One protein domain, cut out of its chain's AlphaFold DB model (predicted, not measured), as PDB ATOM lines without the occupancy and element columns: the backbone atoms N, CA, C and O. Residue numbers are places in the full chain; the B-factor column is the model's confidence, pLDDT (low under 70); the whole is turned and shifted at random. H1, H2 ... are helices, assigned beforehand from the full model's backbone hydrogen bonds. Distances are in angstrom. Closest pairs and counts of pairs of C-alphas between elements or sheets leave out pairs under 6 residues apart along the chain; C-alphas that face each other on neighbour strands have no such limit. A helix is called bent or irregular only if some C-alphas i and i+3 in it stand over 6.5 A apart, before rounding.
ATOM      1  N   ARG A   9     -42.208 -27.380  25.048       76.31
ATOM      2  CA  ARG A   9     -43.428 -27.147  25.828       76.31
ATOM      3  C   ARG A   9     -43.767 -25.664  25.959       76.31
ATOM      4  O   ARG A   9     -44.917 -25.295  25.764       76.31
ATOM      5  N   PHE A  10     -42.763 -24.815  26.185       81.81
ATOM      6  CA  PHE A  10     -42.948 -23.364  26.214       81.81
ATOM      7  C   PHE A  10     -43.483 -22.853  24.874       81.81
ATOM      8  O   PHE A  10     -44.406 -22.044  24.837       81.81
ATOM      9  N   THR A  11     -42.938 -23.354  23.764       82.94
ATOM     10  CA  THR A  11     -43.396 -22.972  22.424       82.94
ATOM     11  C   THR A  11     -44.844 -23.401  22.177       82.94
ATOM     12  O   THR A  11     -45.618 -22.603  21.651       82.94
ATOM     13  N   ALA A  12     -45.226 -24.615  22.583       85.19
ATOM     14  CA  ALA A  12     -46.600 -25.106  22.464       85.19
ATOM     15  C   ALA A  12     -47.583 -24.269  23.303       85.19
ATOM     16  O   ALA A  12     -48.582 -23.777  22.779       85.19
ATOM     17  N   ASP A  13     -47.255 -24.014  24.571       84.81
ATOM     18  CA  ASP A  13     -48.085 -23.201  25.465       84.81
ATOM     19  C   ASP A  13     -48.218 -21.762  24.940       84.81
ATOM     20  O   ASP A  13     -49.308 -21.188  24.928       84.81
ATOM     21  N   PHE A  14     -47.134 -21.189  24.407       84.88
ATOM     22  CA  PHE A  14     -47.155 -19.862  23.793       84.88
ATOM     23  C   PHE A  14     -48.007 -19.803  22.516       84.88
ATOM     24  O   PHE A  14     -48.595 -18.760  22.216       84.88
ATOM     25  N   GLN A  15     -48.083 -20.893  21.751       87.38
ATOM     26  CA  GLN A  15     -48.933 -20.986  20.560       87.38
ATOM     27  C   GLN A  15     -50.417 -21.131  20.908       87.38
ATOM     28  O   GLN A  15     -51.253 -20.621  20.165       87.38
ATOM     29  N   HIS A  16     -50.745 -21.757  22.040       89.50
ATOM     30  CA  HIS A  16     -52.122 -21.889  22.522       89.50
ATOM     31  C   HIS A  16     -52.710 -20.585  23.085       89.50
ATOM     32  O   HIS A  16     -53.923 -20.482  23.263       89.50
ATOM     33  N   LEU A  17     -51.884 -19.566  23.342       90.56
ATOM     34  CA  LEU A  17     -52.360 -18.253  23.771       90.56
ATOM     35  C   LEU A  17     -53.134 -17.539  22.658       90.56
ATOM     36  O   LEU A  17     -52.704 -17.482  21.500       90.56
ATOM     37  N   ALA A  18     -54.224 -16.865  23.036       92.31
ATOM     38  CA  ALA A  18     -54.960 -16.013  22.112       92.31
ATOM     39  C   ALA A  18     -54.034 -14.924  21.521       92.31
ATOM     40  O   ALA A  18     -53.135 -14.428  22.212       92.31
ATOM     41  N   PRO A  19     -54.256 -14.457  20.276       91.81
ATOM     42  CA  PRO A  19     -53.380 -13.467  19.643       91.81
ATOM     43  C   PRO A  19     -53.185 -12.186  20.470       91.81
ATOM     44  O   PRO A  19     -52.095 -11.612  20.492       91.81
ATOM     45  N   ALA A  20     -54.223 -11.747  21.188       91.44
ATOM     46  CA  ALA A  20     -54.145 -10.612  22.106       91.44
ATOM     47  C   ALA A  20     -53.219 -10.890  23.303       91.44
ATOM     48  O   ALA A  20     -52.380 -10.054  23.632       91.44
ATOM     49  N   GLN A  21     -53.302 -12.083  23.896       90.19
ATOM     50  CA  GLN A  21     -52.434 -12.501  24.999       90.19
ATOM     51  C   GLN A  21     -50.976 -12.617  24.548       90.19
ATOM     52  O   GLN A  21     -50.087 -12.139  25.243       90.19
ATOM     53  N   ARG A  22     -50.715 -13.148  23.345       91.38
ATOM     54  CA  ARG A  22     -49.356 -13.206  22.774       91.38
ATOM     55  C   ARG A  22     -48.742 -11.821  22.576       91.38
ATOM     56  O   ARG A  22     -47.550 -11.636  22.822       91.38
ATOM     57  N   ARG A  23     -49.542 -10.845  22.131       91.75
ATOM     58  CA  ARG A  23     -49.105  -9.447  21.984       91.75
ATOM     59  C   ARG A  23     -48.764  -8.821  23.333       91.75
ATOM     60  O   ARG A  23     -47.701  -8.221  23.461       91.75
ATOM     61  N   LEU A  24     -49.626  -9.005  24.332       89.94
ATOM     62  CA  LEU A  24     -49.381  -8.517  25.690       89.94
ATOM     63  C   LEU A  24     -48.141  -9.168  26.307       89.94
ATOM     64  O   LEU A  24     -47.282  -8.460  26.821       89.94
ATOM     65  N   PHE A  25     -47.998 -10.487  26.171       89.50
ATOM     66  CA  PHE A  25     -46.822 -11.224  26.629       89.50
ATOM     67  C   PHE A  25     -45.537 -10.663  26.014       89.50
ATOM     68  O   PHE A  25     -44.612 -10.304  26.737       89.50
ATOM     69  N   ARG A  26     -45.493 -10.509  24.683       89.19
ATOM     70  CA  ARG A  26     -44.329  -9.931  23.992       89.19
ATOM     71  C   ARG A  26     -43.994  -8.531  24.493       89.19
ATOM     72  O   ARG A  26     -42.824  -8.253  24.729       89.19
ATOM     73  N   ARG A  27     -45.003  -7.677  24.675       91.56
ATOM     74  CA  ARG A  27     -44.816  -6.316  25.187       91.56
ATOM     75  C   ARG A  27     -44.179  -6.331  26.574       91.56
ATOM     76  O   ARG A  27     -43.161  -5.693  26.787       91.56
ATOM     77  N   VAL A  28     -44.726  -7.119  27.496       90.19
ATOM     78  CA  VAL A  28     -44.205  -7.231  28.866       90.19
ATOM     79  C   VAL A  28     -42.776  -7.787  28.888       90.19
ATOM     80  O   VAL A  28     -41.924  -7.273  29.618       90.19
ATOM     81  N   VAL A  29     -42.490  -8.802  28.066       88.38
ATOM     82  CA  VAL A  29     -41.153  -9.402  27.983       88.38
ATOM     83  C   VAL A  29     -40.120  -8.392  27.481       88.38
ATOM     84  O   VAL A  29     -39.048  -8.269  28.070       88.38
ATOM     85  N   LEU A  30     -40.434  -7.663  26.412       89.12
ATOM     86  CA  LEU A  30     -39.492  -6.736  25.784       89.12
ATOM     87  C   LEU A  30     -39.340  -5.422  26.559       89.12
ATOM     88  O   LEU A  30     -38.223  -4.924  26.673       89.12
ATOM     89  N   ASP A  31     -40.427  -4.893  27.125       89.69
ATOM     90  CA  ASP A  31     -40.442  -3.552  27.726       89.69
ATOM     91  C   ASP A  31     -40.061  -3.549  29.215       89.69
ATOM     92  O   ASP A  31     -39.669  -2.512  29.757       89.69
ATOM     93  N   ALA A  32     -40.205  -4.681  29.909       86.38
ATOM     94  CA  ALA A  32     -39.949  -4.765  31.346       86.38
ATOM     95  C   ALA A  32     -39.002  -5.910  31.707       86.38
ATOM     96  O   ALA A  32     -37.954  -5.665  32.296       86.38
ATOM     97  N   PHE A  33     -39.311  -7.143  31.302       85.75
ATOM     98  CA  PHE A  33     -38.553  -8.310  31.760       85.75
ATOM     99  C   PHE A  33     -37.097  -8.330  31.265       85.75
ATOM    100  O   PHE A  33     -36.173  -8.463  32.064       85.75
ATOM    101  N   VAL A  34     -36.858  -8.173  29.958       86.75
ATOM    102  CA  VAL A  34     -35.498  -8.188  29.388       86.75
ATOM    103  C   VAL A  34     -34.641  -7.014  29.890       86.75
ATOM    104  O   VAL A  34     -33.478  -7.249  30.231       86.75
ATOM    105  N   PRO A  35     -35.156  -5.769  29.969       87.25
ATOM    106  CA  PRO A  35     -34.432  -4.658  30.582       87.25
ATOM    107  C   PRO A  35     -34.059  -4.906  32.048       87.25
ATOM    108  O   PRO A  35     -32.901  -4.697  32.420       87.25
ATOM    109  N   ASP A  36     -34.997  -5.394  32.864       85.56
ATOM    110  CA  ASP A  36     -34.758  -5.685  34.283       85.56
ATOM    111  C   ASP A  36     -33.682  -6.783  34.432       85.56
ATOM    112  O   ASP A  36     -32.733  -6.629  35.201       85.56
ATOM    113  N   LEU A  37     -33.744  -7.828  33.594       84.38
ATOM    114  CA  LEU A  37     -32.752  -8.906  33.554       84.38
ATOM    115  C   LEU A  37     -31.357  -8.408  33.143       84.38
ATOM    116  O   LEU A  37     -30.356  -8.787  33.749       84.38
ATOM    117  N   ARG A  38     -31.269  -7.561  32.110       83.00
ATOM    118  CA  ARG A  38     -29.988  -7.029  31.610       83.00
ATOM    119  C   ARG A  38     -29.323  -6.073  32.585       83.00
ATOM    120  O   ARG A  38     -28.101  -6.026  32.648       83.00
ATOM    121  N   THR A  39     -30.122  -5.298  33.307       85.12
ATOM    122  CA  THR A  39     -29.621  -4.345  34.303       85.12
ATOM    123  C   THR A  39     -29.323  -5.007  35.647       85.12
ATOM    124  O   THR A  39     -28.791  -4.342  36.532       85.12
ATOM    125  N   GLY A  40     -29.661  -6.294  35.815       79.38
ATOM    126  CA  GLY A  40     -29.545  -7.002  37.091       79.38
ATOM    127  C   GLY A  40     -30.428  -6.397  38.186       79.38
ATOM    128  O   GLY A  40     -30.172  -6.605  39.371       79.38
ATOM    129  N   ARG A  41     -31.441  -5.603  37.810       76.19
ATOM    130  CA  ARG A  41     -32.363  -4.984  38.761       76.19
ATOM    131  C   ARG A  41     -33.385  -6.005  39.236       76.19
ATOM    132  O   ARG A  41     -33.734  -6.952  38.536       76.19
ATOM    133  N   GLN A  42     -33.906  -5.776  40.438       83.38
ATOM    134  CA  GLN A  42     -35.054  -6.530  40.924       83.38
ATOM    135  C   GLN A  42     -36.224  -6.378  39.949       83.38
ATOM    136  O   GLN A  42     -36.611  -5.257  39.614       83.38
ATOM    137  N   PHE A  43     -36.827  -7.502  39.568       83.38
ATOM    138  CA  PHE A  43     -38.046  -7.500  38.772       83.38
ATOM    139  C   PHE A  43     -39.162  -6.729  39.477       83.38
ATOM    140  O   PHE A  43     -39.298  -6.747  40.712       83.38
ATOM    141  N   ARG A  44     -39.991  -6.060  38.674       83.75
ATOM    142  CA  ARG A  44     -41.201  -5.374  39.146       83.75
ATOM    143  C   ARG A  44     -42.120  -6.365  39.878       83.75
ATOM    144  O   ARG A  44     -42.137  -7.531  39.498       83.75
ATOM    145  N   PRO A  45     -42.909  -5.943  40.882       81.19
ATOM    146  CA  PRO A  45     -43.738  -6.854  41.681       81.19
ATOM    147  C   PRO A  45     -44.619  -7.805  40.857       81.19
ATOM    148  O   PRO A  45     -44.681  -8.986  41.170       81.19
ATOM    149  N   GLY A  46     -45.214  -7.325  39.758       80.69
ATOM    150  CA  GLY A  46     -46.034  -8.146  38.852       80.69
ATOM    151  C   GLY A  46     -45.260  -9.113  37.942       80.69
ATOM    152  O   GLY A  46     -45.877  -9.830  37.167       80.69
ATOM    153  N   LEU A  47     -43.926  -9.106  38.000       80.62
ATOM    154  CA  LEU A  47     -43.025 -10.007  37.270       80.62
ATOM    155  C   LEU A  47     -42.271 -10.966  38.199       80.62
ATOM    156  O   LEU A  47     -41.455 -11.756  37.731       80.62
ATOM    157  N   ARG A  48     -42.501 -10.876  39.511       80.00
ATOM    158  CA  ARG A  48     -41.941 -11.810  40.484       80.00
ATOM    159  C   ARG A  48     -42.816 -13.054  40.509       80.00
ATOM    160  O   ARG A  48     -44.040 -12.945  40.468       80.00
ATOM    161  N   GLU A  49     -42.197 -14.220  40.632       71.06
ATOM    162  CA  GLU A  49     -42.942 -15.410  41.031       71.06
ATOM    163  C   GLU A  49     -43.580 -15.150  42.398       71.06
ATOM    164  O   GLU A  49     -42.924 -14.669  43.330       71.06
ATOM    165  N   THR A  50     -44.876 -15.423  42.519       68.75
ATOM    166  CA  THR A  50     -45.532 -15.379  43.823       68.75
ATOM    167  C   THR A  50     -45.057 -16.569  44.647       68.75
ATOM    168  O   THR A  50     -44.848 -17.664  44.125       68.75
ATOM    169  N   ARG A  51     -44.894 -16.363  45.958       63.72
ATOM    170  CA  ARG A  51     -44.502 -17.421  46.906       63.72
ATOM    171  C   ARG A  51     -45.405 -18.655  46.767       63.72
ATOM    172  O   ARG A  51     -44.914 -19.770  46.689       63.72
ATOM    173  N   GLU A  52     -46.705 -18.421  46.614       66.12
ATOM    174  CA  GLU A  52     -47.726 -19.452  46.402       66.12
ATOM    175  C   GLU A  52     -47.515 -20.253  45.106       66.12
ATOM    176  O   GLU A  52     -47.753 -21.460  45.077       66.12
ATOM    177  N   PHE A  53     -47.033 -19.613  44.035       61.94
ATOM    178  CA  PHE A  53     -46.710 -20.303  42.786       61.94
ATOM    179  C   PHE A  53     -45.454 -21.173  42.934       61.94
ATOM    180  O   PHE A  53     -45.452 -22.318  42.485       61.94
ATOM    181  N   ALA A  54     -44.425 -20.678  43.625       62.97
ATOM    182  CA  ALA A  54     -43.217 -21.450  43.922       62.97
ATOM    183  C   ALA A  54     -43.513 -22.663  44.829       62.97
ATOM    184  O   ALA A  54     -43.025 -23.768  44.578       62.97
ATOM    185  N   ASP A  55     -44.375 -22.496  45.834       65.88
ATOM    186  CA  ASP A  55     -44.806 -23.576  46.729       65.88
ATOM    187  C   ASP A  55     -45.682 -24.613  45.987       65.88
ATOM    188  O   ASP A  55     -45.547 -25.820  46.191       65.88
ATOM    189  N   SER A  56     -46.518 -24.178  45.036       67.06
ATOM    190  CA  SER A  56     -47.288 -25.080  44.165       67.06
ATOM    191  C   SER A  56     -46.397 -25.869  43.198       67.06
ATOM    192  O   SER A  56     -46.608 -27.069  42.984       67.06
ATOM    193  N   TRP A  57     -45.381 -25.220  42.624       60.16
ATOM    194  CA  TRP A  57     -44.447 -25.869  41.707       60.16
ATOM    195  C   TRP A  57     -43.555 -26.873  42.435       60.16
ATOM    196  O   TRP A  57     -43.403 -28.000  41.974       60.16
ATOM    197  N   THR A  58     -43.036 -26.516  43.614       65.31
ATOM    198  CA  THR A  58     -42.260 -27.438  44.461       65.31
ATOM    199  C   THR A  58     -43.107 -28.607  44.959       65.31
ATOM    200  O   THR A  58     -42.612 -29.734  44.975       65.31
ATOM    201  N   TRP A  59     -44.390 -28.392  45.278       58.91
ATOM    202  CA  TRP A  59     -45.323 -29.481  45.581       58.91
ATOM    203  C   TRP A  59     -45.526 -30.403  44.376       58.91
ATOM    204  O   TRP A  59     -45.422 -31.617  44.521       58.91
ATOM    205  N   ARG A  60     -45.751 -29.855  43.171       61.66
ATOM    206  CA  ARG A  60     -45.957 -30.632  41.936       61.66
ATOM    207  C   ARG A  60     -44.701 -31.401  41.510       61.66
ATOM    208  O   ARG A  60     -44.809 -32.556  41.113       61.66
ATOM    209  N   GLU A  61     -43.524 -30.795  41.621       65.00
ATOM    210  CA  GLU A  61     -42.229 -31.407  41.299       65.00
ATOM    211  C   GLU A  61     -41.876 -32.527  42.295       65.00
ATOM    212  O   GLU A  61     -41.454 -33.614  41.893       65.00
ATOM    213  N   ARG A  62     -42.116 -32.298  43.598       56.19
ATOM    214  CA  ARG A  62     -41.948 -33.307  44.656       56.19
ATOM    215  C   ARG A  62     -42.911 -34.481  44.453       56.19
ATOM    216  O   ARG A  62     -42.453 -35.619  44.383       56.19
ATOM    217  N   ASN A  63     -44.199 -34.207  44.232       61.06
ATOM    218  CA  ASN A  63     -45.182 -35.254  43.944       61.06
ATOM    219  C   ASN A  63     -44.870 -35.992  42.639       61.06
ATOM    220  O   ASN A  63     -45.070 -37.194  42.567       61.06
ATOM    221  N   SER A  64     -44.320 -35.334  41.615       57.09
ATOM    222  CA  SER A  64     -43.979 -36.004  40.355       57.09
ATOM    223  C   SER A  64     -42.832 -37.018  40.488       57.09
ATOM    224  O   SER A  64     -42.728 -37.921  39.651       57.09
ATOM    225  N   ARG A  65     -41.965 -36.892  41.507       51.00
ATOM    226  CA  ARG A  65     -40.956 -37.913  41.842       51.00
ATOM    227  C   ARG A  65     -41.541 -39.061  42.671       51.00
ATOM    228  O   ARG A  65     -41.099 -40.194  42.508       51.00
ATOM    229  N   GLU A  66     -42.556 -38.794  43.490       46.97
ATOM    230  CA  GLU A  66     -43.265 -39.796  44.304       46.97
ATOM    231  C   GLU A  66     -44.337 -40.578  43.523       46.97
ATOM    232  O   GLU A  66     -44.521 -41.772  43.758       46.97
ATOM    233  N   THR A  67     -44.977 -39.986  42.510       45.22
ATOM    234  CA  THR A  67     -46.010 -40.660  41.696       45.22
ATOM    235  C   THR A  67     -45.453 -41.715  40.740       45.22
ATOM    236  O   THR A  67     -46.224 -42.415  40.091       45.22
ATOM    237  N   ARG A  68     -44.125 -41.885  40.651       44.34
ATOM    238  CA  ARG A  68     -43.525 -43.076  40.021       44.34
ATOM    239  C   ARG A  68     -43.512 -44.301  40.942       44.34
ATOM    240  O   ARG A  68     -43.245 -45.388  40.447       44.34
TER     241      ARG A  68
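AT A GLANCE: This is residues 9 to 68 of the 82 residues of an uncharacterized protein of Streptomyces brevispora (UniProt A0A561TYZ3). Three helices make an open bracket: the long H2 is its back, the short H1 folds back at one end of H2, and from the other end a long link leads to H3, an arm that sticks out freely. The printed part has 60 residues with three named helices, H1, H2 and H3 in order, and no named strand; the class is all helix. It is loose, with a radius of gyration of the C-alphas of 15.0 A and spans of 41 by 29 by 17 A.

HOW THE PARTS SIT: H1, residues 9 to 16, is close to but not clearly touching H2, residues 19 to 39; their closest C-alphas, of Phe 14 and Arg 22, are 7.1 A apart. They run opposite ways at a steep tilt of 41 degrees. H3, residues 51 to 66, is apart from both. In H1 and H3 every O i to N i+4 pair is within hydrogen-bond range; in H2, 15 of 17 are.

IN THESE COORDINATES: H1 begins at C-alpha 9 (-43.428, -27.147, 25.828) and is 10.7 A long. H2 is 29.4 A long, with a kink of 29 degrees near residue 28, and only just irregular: C-alphas 31 and 34 are 7.0 A apart. H3 is 22.6 A long and ends at C-alpha 66 (-43.265, -39.796, 44.304).

THE WHOLE: The two C-alphas farthest apart, of Thr 39 and Arg 68, are 41.5 A apart. The printed part has no cut. The link from H1 to H2 is tight; that from H2 to H3, 11 residues, is long. Residues 49 to 68 stand free, and residues 50 to 68 have pLDDT under 70.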